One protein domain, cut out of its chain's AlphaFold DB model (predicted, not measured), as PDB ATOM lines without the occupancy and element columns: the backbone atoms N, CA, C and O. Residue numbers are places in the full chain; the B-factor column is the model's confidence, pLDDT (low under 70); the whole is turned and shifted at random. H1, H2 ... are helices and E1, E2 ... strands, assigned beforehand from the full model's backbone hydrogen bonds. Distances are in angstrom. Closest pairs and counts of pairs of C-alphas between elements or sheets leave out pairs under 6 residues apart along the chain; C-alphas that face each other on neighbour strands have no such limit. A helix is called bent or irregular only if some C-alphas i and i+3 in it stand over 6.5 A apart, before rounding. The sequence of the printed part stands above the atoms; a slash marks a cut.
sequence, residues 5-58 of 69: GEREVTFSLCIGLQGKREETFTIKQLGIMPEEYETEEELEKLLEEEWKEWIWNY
ATOM      1  N   GLY A   5     163.916 105.968 171.162       59.69
ATOM      2  CA  GLY A   5     164.080 107.008 170.142       59.69
ATOM      3  C   GLY A   5     164.356 106.524 168.708       59.69
ATOM      4  O   GLY A   5     164.409 107.356 167.811       59.69
ATOM      5  N   GLU A   6     164.558 105.223 168.496       71.19
ATOM      6  CA  GLU A   6     164.641 104.565 167.180       71.19
ATOM      7  C   GLU A   6     163.380 103.732 166.884       71.19
ATOM      8  O   GLU A   6     163.298 103.102 165.833       71.19
ATOM      9  N   ARG A   7     162.396 103.691 167.801       83.94
ATOM     10  CA  ARG A   7     161.140 102.968 167.573       83.94
ATOM     11  C   ARG A   7     160.342 103.718 166.509       83.94
ATOM     12  O   ARG A   7     160.258 104.947 166.537       83.94
ATOM     13  N   GLU A   8     159.782 102.966 165.577       90.56
ATOM     14  CA  GLU A   8     158.950 103.485 164.497       90.56
ATOM     15  C   GLU A   8     157.485 103.143 164.756       90.56
ATOM     16  O   GLU A   8     157.162 102.105 165.340       90.56
ATOM     17  N   VAL A   9     156.607 104.028 164.306       92.25
ATOM     18  CA  VAL A   9     155.160 103.858 164.285       92.25
ATOM     19  C   VAL A   9     154.657 104.224 162.896       92.25
ATOM     20  O   VAL A   9     155.122 105.187 162.288       92.25
ATOM     21  N   THR A  10     153.712 103.445 162.381       95.69
ATOM     22  CA  THR A  10     153.075 103.720 161.093       95.69
ATOM     23  C   THR A  10     151.640 104.134 161.336       95.69
ATOM     24  O   THR A  10     150.830 103.347 161.824       95.69
ATOM     25  N   PHE A  11     151.328 105.367 160.965       95.94
ATOM     26  CA  PHE A  11     149.968 105.868 160.925       95.94
ATOM     27  C   PHE A  11     149.347 105.481 159.595       95.94
ATOM     28  O   PHE A  11     149.977 105.581 158.543       95.94
ATOM     29  N   SER A  12     148.107 105.002 159.641       94.50
ATOM     30  CA  SER A  12     147.368 104.649 158.436       94.50
ATOM     31  C   SER A  12     145.939 105.164 158.504       94.50
ATOM     32  O   SER A  12     145.303 105.128 159.555       94.50
ATOM     33  N   LEU A  13     145.434 105.658 157.378       92.25
ATOM     34  CA  LEU A  13     144.057 106.105 157.199       92.25
ATOM     35  C   LEU A  13     143.525 105.512 155.898       92.25
ATOM     36  O   LEU A  13     144.133 105.654 154.837       92.25
ATOM     37  N   CYS A  14     142.374 104.854 155.970       89.06
ATOM     38  CA  CYS A  14     141.694 104.305 154.805       89.06
ATOM     39  C   CYS A  14     140.449 105.149 154.511       89.06
ATOM     40  O   CYS A  14     139.515 105.162 155.308       89.06
ATOM     41  N   ILE A  15     140.418 105.836 153.366       81.81
ATOM     42  CA  ILE A  15     139.304 106.707 152.954       81.81
ATOM     43  C   ILE A  15     138.442 105.949 151.935       81.81
ATOM     44  O   ILE A  15     138.244 106.365 150.794       81.81
ATOM     45  N   GLY A  16     137.968 104.763 152.324       75.75
ATOM     46  CA  GLY A  16     137.136 103.905 151.476       75.75
ATOM     47  C   GLY A  16     137.701 103.722 150.059       75.75
ATOM     48  O   GLY A  16     138.859 103.355 149.875       75.75
ATOM     49  N   LEU A  17     136.883 104.003 149.039       75.25
ATOM     50  CA  LEU A  17     137.265 103.857 147.626       75.25
ATOM     51  C   LEU A  17     138.303 104.888 147.137       75.25
ATOM     52  O   LEU A  17     138.873 104.689 146.068       75.25
ATOM     53  N   GLN A  18     138.558 105.968 147.887       72.38
ATOM     54  CA  GLN A  18     139.561 106.990 147.538       72.38
ATOM     55  C   GLN A  18     141.002 106.535 147.822       72.38
ATOM     56  O   GLN A  18     141.951 107.178 147.374       72.38
ATOM     57  N   GLY A  19     141.180 105.410 148.524       80.50
ATOM     58  CA  GLY A  19     142.477 104.788 148.761       80.50
ATOM     59  C   GLY A  19     142.960 104.881 150.208       80.50
ATOM     60  O   GLY A  19     142.206 105.179 151.136       80.50
ATOM     61  N   LYS A  20     144.244 104.564 150.389       89.12
ATOM     62  CA  LYS A  20     144.916 104.438 151.683       89.12
ATOM     63  C   LYS A  20     146.038 105.469 151.782       89.12
ATOM     64  O   LYS A  20     146.793 105.652 150.828       89.12
ATOM     65  N   ARG A  21     146.150 106.120 152.935       89.88
ATOM     66  CA  ARG A  21     147.296 106.942 153.332       89.88
ATOM     67  C   ARG A  21     148.062 106.213 154.421       89.88
ATOM     68  O   ARG A  21     147.448 105.679 155.340       89.88
ATOM     69  N   GLU A  22     149.380 106.178 154.286       94.69
ATOM     70  CA  GLU A  22     150.292 105.619 155.277       94.69
ATOM     71  C   GLU A  22     151.519 106.503 155.380       94.69
ATOM     72  O   GLU A  22     152.096 106.876 154.357       94.69
ATOM     73  N   GLU A  23     151.918 106.797 156.608       94.75
ATOM     74  CA  GLU A  23     153.151 107.508 156.912       94.75
ATOM     75  C   GLU A  23     153.807 106.866 158.130       94.75
ATOM     76  O   GLU A  23     153.138 106.503 159.099       94.75
ATOM     77  N   THR A  24     155.124 106.697 158.060       95.06
ATOM     78  CA  THR A  24     155.922 106.119 159.140       95.06
ATOM     79  C   THR A  24     156.757 107.209 159.784       95.06
ATOM     80  O   THR A  24     157.453 107.961 159.100       95.06
ATOM     81  N   PHE A  25     156.704 107.255 161.109       92.56
ATOM     82  CA  PHE A  25     157.422 108.204 161.940       92.56
ATOM     83  C   PHE A  25     158.244 107.449 162.972       92.56
ATOM     84  O   PHE A  25     157.837 106.413 163.490       92.56
ATOM     85  N   THR A  26     159.393 107.997 163.330       91.56
ATOM     86  CA  THR A  26     160.047 107.645 164.588       91.56
ATOM     87  C   THR A  26     159.323 108.334 165.740       91.56
ATOM     88  O   THR A  26     158.834 109.454 165.585       91.56
ATOM     89  N   ILE A  27     159.315 107.722 166.925       87.81
ATOM     90  CA  ILE A  27     158.692 108.328 168.116       87.81
ATOM     91  C   ILE A  27     159.274 109.730 168.406       87.81
ATOM     92  O   ILE A  27     158.551 110.649 168.776       87.81
ATOM     93  N   LYS A  28     160.564 109.941 168.104       85.94
ATOM     94  CA  LYS A  28     161.216 111.260 168.184       85.94
ATOM     95  C   LYS A  28     160.665 112.301 167.212       85.94
ATOM     96  O   LYS A  28     160.642 113.477 167.559       85.94
ATOM     97  N   GLN A  29     160.281 111.911 165.996       88.94
ATOM     98  CA  GLN A  29     159.708 112.845 165.017       88.94
ATOM     99  C   GLN A  29     158.338 113.361 165.454       88.94
ATOM    100  O   GLN A  29     158.003 114.492 165.127       88.94
ATOM    101  N   LEU A  30     157.602 112.564 166.232       87.94
ATOM    102  CA  LEU A  30     156.349 112.967 166.869       87.94
ATOM    103  C   LEU A  30     156.572 113.830 168.126       87.94
ATOM    104  O   LEU A  30     155.620 114.234 168.774       87.94
ATOM    105  N   GLY A  31     157.826 114.107 168.511       86.94
ATOM    106  CA  GLY A  31     158.140 114.876 169.722       86.94
ATOM    107  C   GLY A  31     157.883 114.124 171.032       86.94
ATOM    108  O   GLY A  31     158.011 114.705 172.105       86.94
ATOM    109  N   ILE A  32     157.569 112.833 170.954       84.69
ATOM    110  CA  ILE A  32     157.272 111.979 172.101       84.69
ATOM    111  C   ILE A  32     158.594 111.512 172.713       84.69
ATOM    112  O   ILE A  32     159.473 111.003 172.008       84.69
ATOM    113  N   MET A  33     158.733 111.655 174.032       83.12
ATOM    114  CA  MET A  33     159.876 111.143 174.790       83.12
ATOM    115  C   MET A  33     159.480 109.842 175.492       83.12
ATOM    116  O   MET A  33     158.835 109.879 176.532       83.12
ATOM    117  N   PRO A  34     159.850 108.666 174.959       71.12
ATOM    118  CA  PRO A  34     159.377 107.383 175.480       71.12
ATOM    119  C   PRO A  34     159.773 107.124 176.938       71.12
ATOM    120  O   PRO A  34     159.125 106.338 177.614       71.12
ATOM    121  N   GLU A  35     160.871 107.733 177.394       75.69
ATOM    122  CA  GLU A  35     161.323 107.703 178.788       75.69
ATOM    123  C   GLU A  35     160.395 108.424 179.777       75.69
ATOM    124  O   GLU A  35     160.529 108.204 180.978       75.69
ATOM    125  N   GLU A  36     159.469 109.259 179.304       77.19
ATOM    126  CA  GLU A  36     158.492 109.957 180.148       77.19
ATOM    127  C   GLU A  36     157.258 109.099 180.478       77.19
ATOM    128  O   GLU A  36     156.422 109.519 181.274       77.19
ATOM    129  N   TYR A  37     157.156 107.894 179.908       75.00
ATOM    130  CA  TYR A  37     156.017 106.994 180.091       75.00
ATOM    131  C   TYR A  37     156.438 105.747 180.867       75.00
ATOM    132  O   TYR A  37     157.464 105.124 180.573       75.00
ATOM    133  N   GLU A  38     155.636 105.366 181.861       69.44
ATOM    134  CA  GLU A  38     155.930 104.222 182.725       69.44
ATOM    135  C   GLU A  38     155.467 102.903 182.093       69.44
ATOM    136  O   GLU A  38     156.007 101.837 182.409       69.44
ATOM    137  N   THR A  39     154.494 102.958 181.174       84.56
ATOM    138  CA  THR A  39     153.885 101.770 180.563       84.56
ATOM    139  C   THR A  39     153.716 101.878 179.045       84.56
ATOM    140  O   THR A  39     153.619 102.964 178.476       84.56
ATOM    141  N   GLU A  40     153.639 100.727 178.365       84.94
ATOM    142  CA  GLU A  40     153.327 100.692 176.927       84.94
ATOM    143  C   GLU A  40     151.903 101.196 176.626       84.94
ATOM    144  O   GLU A  40     151.696 101.806 175.585       84.94
ATOM    145  N   GLU A  41     150.948 101.022 177.548       89.25
ATOM    146  CA  GLU A  41     149.560 101.481 177.375       89.25
ATOM    147  C   GLU A  41     149.454 103.016 177.339       89.25
ATOM    148  O   GLU A  41     148.674 103.578 176.570       89.25
ATOM    149  N   GLU A  42     150.247 103.717 178.154       87.00
ATOM    150  CA  GLU A  42     150.317 105.185 178.128       87.00
ATOM    151  C   GLU A  42     150.892 105.699 176.807       87.00
ATOM    152  O   GLU A  42     150.369 106.657 176.235       87.00
ATOM    153  N   LEU A  43     151.929 105.029 176.294       87.56
ATOM    154  CA  LEU A  43     152.516 105.346 174.996       87.56
ATOM    155  C   LEU A  43     151.518 105.104 173.853       87.56
ATOM    156  O   LEU A  43     151.407 105.938 172.957       87.56
ATOM    157  N   GLU A  44     150.775 103.996 173.883       89.88
ATOM    158  CA  GLU A  44     149.751 103.690 172.876       89.88
ATOM    159  C   GLU A  44     148.625 104.728 172.854       89.88
ATOM    160  O   GLU A  44     148.256 105.189 171.774       89.88
ATOM    161  N   LYS A  45     148.121 105.157 174.021       91.12
ATOM    162  CA  LYS A  45     147.077 106.196 174.097       91.12
ATOM    163  C   LYS A  45     147.525 107.511 173.475       91.12
ATOM    164  O   LYS A  45     146.748 108.150 172.775       91.12
ATOM    165  N   LEU A  46     148.769 107.913 173.712       90.69
ATOM    166  CA  LEU A  46     149.283 109.151 173.143       90.69
ATOM    167  C   LEU A  46     149.492 109.039 171.627       90.69
ATOM    168  O   LEU A  46     149.125 109.949 170.890       90.69
ATOM    169  N   LEU A  47     149.997 107.898 171.148       92.31
ATOM    170  CA  LEU A  47     150.089 107.618 169.712       92.31
ATOM    171  C   LEU A  47     148.714 107.605 169.029       92.31
ATOM    172  O   LEU A  47     148.615 107.996 167.868       92.31
ATOM    173  N   GLU A  48     147.660 107.178 169.728       94.06
ATOM    174  CA  GLU A  48     146.287 107.236 169.225       94.06
ATOM    175  C   GLU A  48     145.796 108.684 169.050       94.06
ATOM    176  O   GLU A  48     145.160 108.992 168.041       94.06
ATOM    177  N   GLU A  49     146.104 109.580 169.989       93.75
ATOM    178  CA  GLU A  49     145.758 111.004 169.878       93.75
ATOM    179  C   GLU A  49     146.528 111.690 168.739       93.75
ATOM    180  O   GLU A  49     145.915 112.339 167.890       93.75
ATOM    181  N   GLU A  50     147.836 111.448 168.629       94.38
ATOM    182  CA  GLU A  50     148.657 111.936 167.508       94.38
ATOM    183  C   GLU A  50     148.141 111.423 166.155       94.38
ATOM    184  O   GLU A  50     148.077 112.159 165.168       94.38
ATOM    185  N   TRP A  51     147.712 110.159 166.095       95.06
ATOM    186  CA  TRP A  51     147.100 109.591 164.898       95.06
ATOM    187  C   TRP A  51     145.776 110.281 164.544       95.06
ATOM    188  O   TRP A  51     145.540 110.564 163.368       95.06
ATOM    189  N   LYS A  52     144.927 110.600 165.531       93.06
ATOM    190  CA  LYS A  52     143.678 111.352 165.308       93.06
ATOM    191  C   LYS A  52     143.962 112.748 164.759       93.06
ATOM    192  O   LYS A  52     143.326 113.140 163.782       93.06
ATOM    193  N   GLU A  53     144.911 113.481 165.336       92.69
ATOM    194  CA  GLU A  53     145.323 114.794 164.822       92.69
ATOM    195  C   GLU A  53     145.881 114.697 163.399       92.69
ATOM    196  O   GLU A  53     145.498 115.473 162.520       92.69
ATOM    197  N   TRP A  54     146.715 113.689 163.130       93.50
ATOM    198  CA  TRP A  54     147.238 113.422 161.793       93.50
ATOM    199  C   TRP A  54     146.113 113.164 160.777       93.50
ATOM    200  O   TRP A  54     146.142 113.731 159.684       93.50
ATOM    201  N   ILE A  55     145.085 112.385 161.139       92.19
ATOM    202  CA  ILE A  55     143.922 112.107 160.281       92.19
ATOM    203  C   ILE A  55     143.187 113.387 159.869       92.19
ATOM    204  O   ILE A  55     142.766 113.499 158.713       92.19
ATOM    205  N   TRP A  56     143.028 114.351 160.779       89.12
ATOM    206  CA  TRP A  56     142.304 115.596 160.500       89.12
ATOM    207  C   TRP A  56     142.946 116.439 159.393       89.12
ATOM    208  O   TRP A  56     142.246 117.207 158.742       89.12
ATOM    209  N   ASN A  57     144.237 116.247 159.099       88.38
ATOM    210  CA  ASN A  57     144.890 116.892 157.953       88.38
ATOM    211  C   ASN A  57     144.459 116.315 156.592       88.38
ATOM    212  O   ASN A  57     144.741 116.912 155.552       88.38
ATOM    213  N   TYR A  58     143.804 115.151 156.580       86.56
ATOM    214  CA  TYR A  58     143.437 114.417 155.364       86.56
ATOM    215  C   TYR A  58     141.935 114.216 155.182       86.56
ATOM    216  O   TYR A  58     141.493 113.958 154.059       86.56
TER     217      TYR A  58
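Overview. This is residues 5 to 58 of the 69 residues of an uncharacterized protein of Cytobacillus praedii (UniProt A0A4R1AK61). A long, narrow two-stranded hairpin, E1 and E2, has one long helix, H1, running slantwise alongside it on the side of E1, where residues 47 to 55 of H1 come near E1 and hardly reach E2. A long looping link, residues 27 to 39, leads from the end of E2 round to the start of H1, and H1 then runs back in the general direction of the hairpin's turn. The printed part has 54 residues with two named strands and one named helix, in the order E1, E2, H1; the sheet, order E1 - E2, is antiparallel, and the class is mixed, helices and strands. The whole is only just loose, close to compact, with a radius of gyration of the C-alphas of 12.3 A, and it is a rod with spans of 40 by 18 by 16 A.

Arrangement. Start at E1, residues 8 to 14, and go on through a tight link of 5 residues to E2, residues 20 to 26; the two form a hairpin. They are antiparallel neighbours, with 164 degrees between their N-to-C directions. Look at C-alphas 10 and 24, which face each other at 4.2 A, and at C-alphas 14 and 20, which face each other at 4.5 A. Within hydrogen-bond range you will find N 9 and O 25, 2.8 A apart, and N 21 and O 13, also 2.8 A apart. Beyond E2, a long link of 13 residues leads to H1, residues 40 to 56. The closest C-alphas of E1 and H1 are those of Phe 11 and Trp 51, 6.2 A apart, and 2 pairs of their C-alphas are within 8 A. Within 10 A, H1 has 19 pairs of C-alphas with E1 and 2 with E2, made by its residues 47 to 55. In H1, every O i to N i+4 pair is within hydrogen-bond range.

Along the chain. Find C-alpha 8 at (158.950, 103.485, 164.497); from there E1 runs 19.8 A to C-alpha 14 at (141.694, 104.305, 154.805). E2 runs 20.1 A from Lys 20 to Thr 26. H1 begins at Glu 40, is not bent, and measures 24.8 A to C-alpha 56 at (142.304, 115.596, 160.500).

Size, cuts and confidence. The two C-alphas farthest apart are those of Leu 17 and Glu 38, at 39.8 A, while those of Gly 5 and Tyr 58, the first and last printed, are 26.4 A apart. The printed part has no cut, and the link from E2 to H1 is the long one. The mean pLDDT of the printed part is 86.7; look for values under 70 at residues 5 and 38 of this model.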